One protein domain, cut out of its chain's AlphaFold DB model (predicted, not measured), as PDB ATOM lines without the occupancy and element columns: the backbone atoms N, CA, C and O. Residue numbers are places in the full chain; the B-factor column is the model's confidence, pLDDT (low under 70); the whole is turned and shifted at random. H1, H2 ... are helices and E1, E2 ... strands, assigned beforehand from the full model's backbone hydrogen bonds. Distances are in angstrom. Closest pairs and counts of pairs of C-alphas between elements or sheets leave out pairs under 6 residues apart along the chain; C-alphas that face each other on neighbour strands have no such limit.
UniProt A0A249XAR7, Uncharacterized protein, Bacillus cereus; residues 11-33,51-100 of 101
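What this domain is: This is residues 11 to 33 and 51 to 100 of the 101 residues of an uncharacterized protein of Bacillus cereus (UniProt A0A249XAR7). A strongly twisted sheet of three strands, E3, E4 and E5, and a separate hairpin, E1 and E2, are bridged by one helix, H1, which packs on the hairpin E1 and E2 with its residues 89 to 97 and grazes the three-stranded sheet with its residues 86 to 94, two stretches that overlap. The long strand E2 bends and passes near E3, while E3 and E4 lie nearest the middle. The printed part has 73 residues, with five named strands and then one named helix in the order E1 E2 E3 E4 E5 H1; the class is mixed, helices and strands, and both sheets are antiparallel. The whole is only just compact, close to loose, with a radius of gyration of the C-alphas of 13.2 A, and spans 36 by 28 by 24 A.

Where its parts are: Look first for E3, residues 54 to 59, whose C-alpha 54 stands at (125.219, 135.335, 118.987); it is 16.1 A long. E4, residues 64 to 71, runs 22.4 A, and E5, residues 77 to 80, is the short strand after it. E1 is residues 11 to 15, beginning at C-alpha 11 at (135.199, 124.477, 121.983). E2, residues 18 to 29, runs 30.4 A and bends by 73 degrees at residue 26. H1, residues 84 to 98, runs 21.0 A and ends at C-alpha 98 at (126.621, 117.117, 118.131).

How they stand to each other: Begin with E3, E4 and E5, a meander, each strand the antiparallel neighbour of the one before, in the order E3 - E4 - E5. In the hairpin of E3 and E4, N 57 and O 66 are 2.9 A apart, within hydrogen-bond range. In the hairpin of E4 and E5, N 69 and O 79 are 2.9 A apart, also within range. The pairing is staggered: E4 pairs with E3 over residues 64 to 68 and with E5 over residues 68 to 71. H1 is on this sheet but only grazes it, with its residues 86 to 94; the closest C-alphas of E4 and H1 are those of Phe 67 and Ile 87, 6.8 A apart. Next look at the antiparallel hairpin of E1 and E2, where N 13 and O 20 are 2.8 A apart, within range. The closest C-alphas of E1 and H1 are those of Val 13 and Val 93, 6.4 A apart. E2 and E3 are near each other, with 10 pairs of C-alphas within 10 A. E1 and E5 are apart. In H1, 10 of 11 O i to N i+4 pairs are within hydrogen-bond range.

The domain as a whole: The C-alphas of Asn 74 and Lys 100, the two farthest apart, are 39.4 A from each other. Residues 34 to 50 are not printed; C-alpha 33 and C-alpha 51 are 24.4 A apart across this cut, which falls in the link from E2 to E3. The other links, E1 to E2, E3 to E4, E4 to E5 and E5 to H1, are tight. The mean pLDDT of the printed part is 87.7; look for values under 70 at residues 33, 74 and 99 to 100.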
ATOM      1  N   THR A  11     134.566 125.142 123.120       95.19
ATOM      2  CA  THR A  11     135.199 124.477 121.983       95.19
ATOM      3  C   THR A  11     135.329 125.438 120.804       95.19
ATOM      4  O   THR A  11     134.610 126.439 120.713       95.19
ATOM      5  N   VAL A  12     136.241 125.130 119.884       95.38
ATOM      6  CA  VAL A  12     136.427 125.875 118.634       95.38
ATOM      7  C   VAL A  12     136.035 124.994 117.453       95.38
ATOM      8  O   VAL A  12     136.565 123.895 117.271       95.38
ATOM      9  N   VAL A  13     135.132 125.508 116.626       94.25
ATOM     10  CA  VAL A  13     134.707 124.925 115.355       94.25
ATOM     11  C   VAL A  13     135.369 125.700 114.223       94.25
ATOM     12  O   VAL A  13     135.418 126.927 114.247       94.25
ATOM     13  N   VAL A  14     135.904 124.978 113.239       94.56
ATOM     14  CA  VAL A  14     136.407 125.572 111.997       94.56
ATOM     15  C   VAL A  14     135.436 125.203 110.889       94.56
ATOM     16  O   VAL A  14     135.296 124.018 110.591       94.56
ATOM     17  N   LEU A  15     134.781 126.202 110.306       92.44
ATOM     18  CA  LEU A  15     133.779 126.042 109.255       92.44
ATOM     19  C   LEU A  15     134.135 126.984 108.106       92.44
ATOM     20  O   LEU A  15     134.399 128.157 108.343       92.44
ATOM     21  N   GLU A  16     134.245 126.461 106.883       91.88
ATOM     22  CA  GLU A  16     134.638 127.239 105.690       91.88
ATOM     23  C   GLU A  16     135.957 128.038 105.831       91.88
ATOM     24  O   GLU A  16     136.198 129.014 105.129       91.88
ATOM     25  N   GLY A  17     136.853 127.618 106.732       92.50
ATOM     26  CA  GLY A  17     138.106 128.329 107.029       92.50
ATOM     27  C   GLY A  17     137.978 129.440 108.079       92.50
ATOM     28  O   GLY A  17     138.998 129.968 108.528       92.50
ATOM     29  N   GLU A  18     136.765 129.737 108.535       94.62
ATOM     30  CA  GLU A  18     136.479 130.645 109.644       94.62
ATOM     31  C   GLU A  18     136.450 129.889 110.976       94.62
ATOM     32  O   GLU A  18     136.202 128.683 111.031       94.62
ATOM     33  N   LYS A  19     136.752 130.594 112.072       96.12
ATOM     34  CA  LYS A  19     136.807 130.014 113.419       96.12
ATOM     35  C   LYS A  19     135.681 130.561 114.274       96.12
ATOM     36  O   LYS A  19     135.632 131.761 114.534       96.12
ATOM     37  N   TYR A  20     134.882 129.650 114.803       96.88
ATOM     38  CA  TYR A  20     133.787 129.940 115.710       96.88
ATOM     39  C   TYR A  20     134.089 129.335 117.072       96.88
ATOM     40  O   TYR A  20     134.467 128.165 117.165       96.88
ATOM     41  N   LYS A  21     133.948 130.115 118.143       96.12
ATOM     42  CA  LYS A  21     134.084 129.600 119.512       96.12
ATOM     43  C   LYS A  21     132.697 129.483 120.122       96.12
ATOM     44  O   LYS A  21     132.009 130.489 120.231       96.12
ATOM     45  N   VAL A  22     132.325 128.290 120.569       96.25
ATOM     46  CA  VAL A  22     131.111 128.070 121.365       96.25
ATOM     47  C   VAL A  22     131.530 127.955 122.821       96.25
ATOM     48  O   VAL A  22     132.451 127.205 123.138       96.25
ATOM     49  N   SER A  23     130.916 128.730 123.710       96.31
ATOM     50  CA  SER A  23     131.207 128.710 125.148       96.31
ATOM     51  C   SER A  23     129.920 128.595 125.947       96.31
ATOM     52  O   SER A  23     128.954 129.309 125.675       96.31
ATOM     53  N   LYS A  24     129.921 127.705 126.935       94.75
ATOM     54  CA  LYS A  24     128.880 127.629 127.957       94.75
ATOM     55  C   LYS A  24     129.033 128.812 128.902       94.75
ATOM     56  O   LYS A  24     130.154 129.168 129.270       94.75
ATOM     57  N   ILE A  25     127.916 129.413 129.276       93.00
ATOM     58  CA  ILE A  25     127.875 130.517 130.237       93.00
ATOM     59  C   ILE A  25     126.979 130.153 131.417       93.00
ATOM     60  O   ILE A  25     126.239 129.167 131.364       93.00
ATOM     61  N   ASP A  26     127.044 130.956 132.477       91.38
ATOM     62  CA  ASP A  26     126.026 130.910 133.524       91.38
ATOM     63  C   ASP A  26     124.660 131.184 132.893       91.38
ATOM     64  O   ASP A  26     124.516 132.113 132.097       91.38
ATOM     65  N   VAL A  27     123.668 130.352 133.220       89.25
ATOM     66  CA  VAL A  27     122.336 130.455 132.619       89.25
ATOM     67  C   VAL A  27     121.730 131.807 132.968       89.25
ATOM     68  O   VAL A  27     121.534 132.123 134.143       89.25
ATOM     69  N   ILE A  28     121.414 132.591 131.941       87.69
ATOM     70  CA  ILE A  28     120.746 133.879 132.102       87.69
ATOM     71  C   ILE A  28     119.267 133.664 131.823       87.69
ATOM     72  O   ILE A  28     118.878 133.364 130.693       87.69
ATOM     73  N   ASP A  29     118.450 133.821 132.859       84.94
ATOM     74  CA  ASP A  29     117.001 133.860 132.714       84.94
ATOM     75  C   ASP A  29     116.587 135.236 132.183       84.94
ATOM     76  O   ASP A  29     116.861 136.271 132.795       84.94
ATOM     77  N   VAL A  30     115.964 135.250 131.009       80.56
ATOM     78  CA  VAL A  30     115.472 136.468 130.353       80.56
ATOM     79  C   VAL A  30     113.947 136.471 130.248       80.56
ATOM     80  O   VAL A  30     113.372 137.345 129.598       80.56
ATOM     81  N   SER A  31     113.279 135.541 130.935       73.06
ATOM     82  CA  SER A  31     111.821 135.434 130.971       73.06
ATOM     83  C   SER A  31     111.136 136.623 131.654       73.06
ATOM     84  O   SER A  31     109.927 136.780 131.506       73.06
ATOM     85  N   GLU A  32     111.864 137.492 132.362       70.12
ATOM     86  CA  GLU A  32     111.325 138.689 133.031       70.12
ATOM     87  C   GLU A  32     111.560 140.013 132.268       70.12
ATOM     88  O   GLU A  32     111.147 141.065 132.755       70.12
ATOM     89  N   GLN A  33     112.178 140.015 131.075       68.25
ATOM     90  CA  GLN A  33     112.403 141.263 130.318       68.25
ATOM     91  C   GLN A  33     111.078 141.924 129.870       68.25
ATOM     92  O   GLN A  33     110.174 141.238 129.408       68.25
ATOM     93  N   GLU A  51     130.015 139.006 113.304       92.69
ATOM     94  CA  GLU A  51     130.100 140.465 113.495       92.69
ATOM     95  C   GLU A  51     129.344 140.949 114.746       92.69
ATOM     96  O   GLU A  51     129.653 142.004 115.296       92.69
ATOM     97  N   ILE A  52     128.379 140.154 115.217       91.88
ATOM     98  CA  ILE A  52     127.624 140.359 116.454       91.88
ATOM     99  C   ILE A  52     127.857 139.197 117.423       91.88
ATOM    100  O   ILE A  52     128.221 138.094 117.021       91.88
ATOM    101  N   LEU A  53     127.603 139.410 118.715       91.88
ATOM    102  CA  LEU A  53     127.540 138.298 119.665       91.88
ATOM    103  C   LEU A  53     126.238 137.527 119.459       91.88
ATOM    104  O   LEU A  53     125.155 138.103 119.573       91.88
ATOM    105  N   VAL A  54     126.358 136.231 119.182       96.31
ATOM    106  CA  VAL A  54     125.219 135.335 118.987       96.31
ATOM    107  C   VAL A  54     125.062 134.465 120.223       96.31
ATOM    108  O   VAL A  54     126.014 133.836 120.679       96.31
ATOM    109  N   TYR A  55     123.859 134.421 120.771       95.25
ATOM    110  CA  TYR A  55     123.514 133.643 121.952       95.25
ATOM    111  C   TYR A  55     122.560 132.517 121.584       95.25
ATOM    112  O   TYR A  55     121.632 132.726 120.805       95.25
ATOM    113  N   LEU A  56     122.758 131.343 122.180       93.62
ATOM    114  CA  LEU A  56     121.786 130.258 122.125       93.62
ATOM    115  C   LEU A  56     120.730 130.481 123.206       93.62
ATOM    116  O   LEU A  56     121.054 130.473 124.401       93.62
ATOM    117  N   VAL A  57     119.487 130.658 122.773       91.06
ATOM    118  CA  VAL A  57     118.326 130.888 123.633       91.06
ATOM    119  C   VAL A  57     117.420 129.669 123.552       91.06
ATOM    120  O   VAL A  57     117.028 129.267 122.462       91.06
ATOM    121  N   ILE A  58     117.098 129.076 124.694       89.00
ATOM    122  CA  ILE A  58     116.256 127.881 124.794       89.00
ATOM    123  C   ILE A  58     114.919 128.283 125.397       89.00
ATOM    124  O   ILE A  58     114.898 128.963 126.425       89.00
ATOM    125  N   ASP A  59     113.823 127.846 124.778       82.94
ATOM    126  CA  ASP A  59     112.502 127.893 125.396       82.94
ATOM    127  C   ASP A  59     112.207 126.557 126.080       82.94
ATOM    128  O   ASP A  59     111.962 125.529 125.441       82.94
ATOM    129  N   ASN A  60     112.199 126.578 127.411       73.50
ATOM    130  CA  ASN A  60     111.891 125.393 128.209       73.50
ATOM    131  C   ASN A  60     110.430 124.927 128.057       73.50
ATOM    132  O   ASN A  60     110.118 123.802 128.445       73.50
ATOM    133  N   GLY A  61     109.537 125.764 127.516       73.00
ATOM    134  CA  GLY A  61     108.138 125.409 127.272       73.00
ATOM    135  C   GLY A  61     107.931 124.471 126.079       73.00
ATOM    136  O   GLY A  61     107.007 123.660 126.110       73.00
ATOM    137  N   ASP A  62     108.798 124.551 125.066       70.00
ATOM    138  CA  ASP A  62     108.635 123.838 123.786       70.00
ATOM    139  C   ASP A  62     109.886 123.042 123.369       70.00
ATOM    140  O   ASP A  62     109.932 122.433 122.304       70.00
ATOM    141  N   SER A  63     110.932 123.011 124.208       70.19
ATOM    142  CA  SER A  63     112.227 122.375 123.891       70.19
ATOM    143  C   SER A  63     112.853 122.867 122.574       70.19
ATOM    144  O   SER A  63     113.711 122.194 121.999       70.19
ATOM    145  N   SER A  64     112.423 124.032 122.088       81.38
ATOM    146  CA  SER A  64     112.942 124.682 120.893       81.38
ATOM    147  C   SER A  64     114.051 125.663 121.273       81.38
ATOM    148  O   SER A  64     114.160 126.108 122.422       81.38
ATOM    149  N   PHE A  65     114.916 125.981 120.312       86.81
ATOM    150  CA  PHE A  65     115.939 127.003 120.486       86.81
ATOM    151  C   PHE A  65     115.866 128.038 119.370       86.81
ATOM    152  O   PHE A  65     115.473 127.743 118.241       86.81
ATOM    153  N   VAL A  66     116.286 129.251 119.701       90.50
ATOM    154  CA  VAL A  66     116.488 130.357 118.767       90.50
ATOM    155  C   VAL A  66     117.839 131.008 119.037       90.50
ATOM    156  O   VAL A  66     118.481 130.762 120.064       90.50
ATOM    157  N   PHE A  67     118.271 131.865 118.118       93.19
ATOM    158  CA  PHE A  67     119.459 132.685 118.313       93.19
ATOM    159  C   PHE A  67     119.069 134.102 118.701       93.19
ATOM    160  O   PHE A  67     118.179 134.699 118.098       93.19
ATOM    161  N   GLY A  68     119.746 134.638 119.710       92.69
ATOM    162  CA  GLY A  68     119.534 135.991 120.204       92.69
ATOM    163  C   GLY A  68     120.800 136.834 120.156       92.69
ATOM    164  O   GLY A  68     121.913 136.314 120.112       92.69
ATOM    165  N   THR A  69     120.634 138.149 120.195       93.00
ATOM    166  CA  THR A  69     121.719 139.106 120.414       93.00
ATOM    167  C   THR A  69     121.250 140.210 121.356       93.00
ATOM    168  O   THR A  69     120.057 140.508 121.425       93.00
ATOM    169  N   PHE A  70     122.174 140.798 122.112       89.44
ATOM    170  CA  PHE A  70     121.861 141.950 122.952       89.44
ATOM    171  C   PHE A  70     122.036 143.241 122.158       89.44
ATOM    172  O   PHE A  70     123.061 143.441 121.507       89.44
ATOM    173  N   VAL A  71     121.058 144.137 122.263       84.50
ATOM    174  CA  VAL A  71     121.104 145.486 121.686       84.50
ATOM    175  C   VAL A  71     120.948 146.548 122.773       84.50
ATOM    176  O   VAL A  71     120.271 146.327 123.773       84.50
ATOM    177  N   GLY A  72     121.543 147.723 122.553       79.25
ATOM    178  CA  GLY A  72     121.489 148.857 123.482       79.25
ATOM    179  C   GLY A  72     122.682 148.927 124.443       79.25
ATOM    180  O   GLY A  72     123.209 147.912 124.881       79.25
ATOM    181  N   GLU A  73     123.123 150.150 124.755       72.56
ATOM    182  CA  GLU A  73     124.355 150.392 125.527       72.56
ATOM    183  C   GLU A  73     124.143 150.411 127.052       72.56
ATOM    184  O   GLU A  73     125.018 149.978 127.795       72.56
ATOM    185  N   ASN A  74     122.992 150.905 127.532       69.00
ATOM    186  CA  ASN A  74     122.736 151.105 128.970       69.00
ATOM    187  C   ASN A  74     121.773 150.078 129.580       69.00
ATOM    188  O   ASN A  74     121.919 149.706 130.741       69.00
ATOM    189  N   ILE A  75     120.773 149.645 128.810       74.06
ATOM    190  CA  ILE A  75     119.810 148.613 129.203       74.06
ATOM    191  C   ILE A  75     119.804 147.599 128.057       74.06
ATOM    192  O   ILE A  75     119.121 147.835 127.058       74.06
ATOM    193  N   PRO A  76     120.630 146.543 128.134       78.44
ATOM    194  CA  PRO A  76     120.739 145.574 127.057       78.44
ATOM    195  C   PRO A  76     119.427 144.796 126.932       78.44
ATOM    196  O   PRO A  76     118.960 144.189 127.897       78.44
ATOM    197  N   LEU A  77     118.833 144.819 125.742       82.81
ATOM    198  CA  LEU A  77     117.612 144.088 125.417       82.81
ATOM    199  C   LEU A  77     117.962 142.872 124.567       82.81
ATOM    200  O   LEU A  77     118.704 143.008 123.591       82.81
ATOM    201  N   LEU A  78     117.445 141.697 124.924       87.06
ATOM    202  CA  LEU A  78     117.623 140.516 124.091       87.06
ATOM    203  C   LEU A  78     116.626 140.564 122.931       87.06
ATOM    204  O   LEU A  78     115.418 140.640 123.144       87.06
ATOM    205  N   VAL A  79     117.134 140.485 121.705       86.94
ATOM    206  CA  VAL A  79     116.323 140.371 120.487       86.94
ATOM    207  C   VAL A  79     116.711 139.120 119.716       86.94
ATOM    208  O   VAL A  79     117.869 138.701 119.749       86.94
ATOM    209  N   SER A  80     115.756 138.532 118.997       89.69
ATOM    210  CA  SER A  80     116.043 137.426 118.085       89.69
ATOM    211  C   SER A  80     116.941 137.893 116.940       89.69
ATOM    212  O   SER A  80     116.733 138.962 116.363       89.69
ATOM    213  N   VAL A  81     117.920 137.070 116.581       91.75
ATOM    214  CA  VAL A  81     118.651 137.213 115.323       91.75
ATOM    215  C   VAL A  81     117.689 136.855 114.194       91.75
ATOM    216  O   VAL A  81     117.056 135.805 114.237       91.75
ATOM    217  N   LEU A  82     117.559 137.744 113.208       91.38
ATOM    218  CA  LEU A  82     116.683 137.558 112.041       91.38
ATOM    219  C   LEU A  82     117.462 137.347 110.738       91.38
ATOM    220  O   LEU A  82     116.863 137.060 109.707       91.38
ATOM    221  N   ASP A  83     118.782 137.530 110.768       94.12
ATOM    222  CA  ASP A  83     119.640 137.283 109.615       94.12
ATOM    223  C   ASP A  83     119.774 135.771 109.390       94.12
ATOM    224  O   ASP A  83     120.421 135.074 110.177       94.12
ATOM    225  N   GLU A  84     119.153 135.273 108.319       95.00
ATOM    226  CA  GLU A  84     119.157 133.852 107.953       95.00
ATOM    227  C   GLU A  84     120.577 133.306 107.767       95.00
ATOM    228  O   GLU A  84     120.859 132.193 108.200       95.00
ATOM    229  N   SER A  85     121.514 134.100 107.234       94.62
ATOM    230  CA  SER A  85     122.896 133.643 107.058       94.62
ATOM    231  C   SER A  85     123.588 133.394 108.394       94.62
ATOM    232  O   SER A  85     124.428 132.495 108.486       94.62
ATOM    233  N   ILE A  86     123.285 134.196 109.417       95.31
ATOM    234  CA  ILE A  86     123.826 133.994 110.765       95.31
ATOM    235  C   ILE A  86     123.165 132.777 111.410       95.31
ATOM    236  O   ILE A  86     123.862 131.966 112.018       95.31
ATOM    237  N   ILE A  87     121.845 132.630 111.267       95.44
ATOM    238  CA  ILE A  87     121.086 131.498 111.816       95.44
ATOM    239  C   ILE A  87     121.590 130.174 111.237       95.44
ATOM    240  O   ILE A  87     121.886 129.251 112.001       95.44
ATOM    241  N   ASP A  88     121.735 130.087 109.917       95.44
ATOM    242  CA  ASP A  88     122.179 128.874 109.228       95.44
ATOM    243  C   ASP A  88     123.592 128.487 109.673       95.44
ATOM    244  O   ASP A  88     123.820 127.360 110.121       95.44
ATOM    245  N   LYS A  89     124.530 129.446 109.671       96.00
ATOM    246  CA  LYS A  89     125.908 129.200 110.125       96.00
ATOM    247  C   LYS A  89     125.987 128.839 111.601       96.00
ATOM    248  O   LYS A  89     126.718 127.920 111.964       96.00
ATOM    249  N   ALA A  90     125.253 129.530 112.469       95.50
ATOM    250  CA  ALA A  90     125.232 129.212 113.892       95.50
ATOM    251  C   ALA A  90     124.677 127.800 114.131       95.50
ATOM    252  O   ALA A  90     125.234 127.049 114.932       95.50
ATOM    253  N   THR A  91     123.640 127.406 113.389       94.88
ATOM    254  CA  THR A  91     123.073 126.052 113.438       94.88
ATOM    255  C   THR A  91     124.094 125.007 112.996       94.88
ATOM    256  O   THR A  91     124.303 124.025 113.707       94.88
ATOM    257  N   GLU A  92     124.786 125.232 111.878       94.94
ATOM    258  CA  GLU A  92     125.813 124.321 111.362       94.94
ATOM    259  C   GLU A  92     127.002 124.172 112.330       94.94
ATOM    260  O   GLU A  92     127.507 123.065 112.555       94.94
ATOM    261  N   VAL A  93     127.406 125.270 112.980       94.38
ATOM    262  CA  VAL A  93     128.416 125.254 114.049       94.38
ATOM    263  C   VAL A  93     127.979 124.345 115.199       94.38
ATOM    264  O   VAL A  93     128.784 123.530 115.656       94.38
ATOM    265  N   LEU A  94     126.726 124.447 115.656       92.44
ATOM    266  CA  LEU A  94     126.206 123.592 116.731       92.44
ATOM    267  C   LEU A  94     126.099 122.126 116.294       92.44
ATOM    268  O   LEU A  94     126.530 121.239 117.029       92.44
ATOM    269  N   TRP A  95     125.602 121.859 115.086       90.62
ATOM    270  CA  TRP A  95     125.487 120.499 114.548       90.62
ATOM    271  C   TRP A  95     126.842 119.804 114.439       90.62
ATOM    272  O   TRP A  95     126.975 118.647 114.828       90.62
ATOM    273  N   THR A  96     127.890 120.532 114.044       90.00
ATOM    274  CA  THR A  96     129.266 120.007 114.000       90.00
ATOM    275  C   THR A  96     129.757 119.507 115.369       90.00
ATOM    276  O   THR A  96     130.684 118.694 115.443       90.00
ATOM    277  N   LEU A  97     129.192 120.003 116.472       88.00
ATOM    278  CA  LEU A  97     129.546 119.580 117.830       88.00
ATOM    279  C   LEU A  97     128.745 118.362 118.292       88.00
ATOM    280  O   LEU A  97     129.301 117.505 118.992       88.00
ATOM    281  N   GLU A  98     127.492 118.260 117.853       81.75
ATOM    282  CA  GLU A  98     126.621 117.117 118.131       81.75
ATOM    283  C   GLU A  98     127.012 115.883 117.302       81.75
ATOM    284  O   GLU A  98     127.159 114.811 117.885       81.75
ATOM    285  N   ASP A  99     127.320 116.046 116.009       65.50
ATOM    286  CA  ASP A  99     127.761 114.967 115.100       65.50
ATOM    287  C   ASP A  99     129.154 114.406 115.441       65.50
ATOM    288  O   ASP A  99     129.552 113.341 114.970       65.50
ATOM    289  N   LYS A 100     129.932 115.108 116.274       55.94
ATOM    290  CA  LYS A 100     131.211 114.615 116.819       55.94
ATOM    291  C   LYS A 100     131.023 113.707 118.050       55.94
ATOM    292  O   LYS A 100     131.931 113.633 118.888       55.94
TER     293      LYS A 100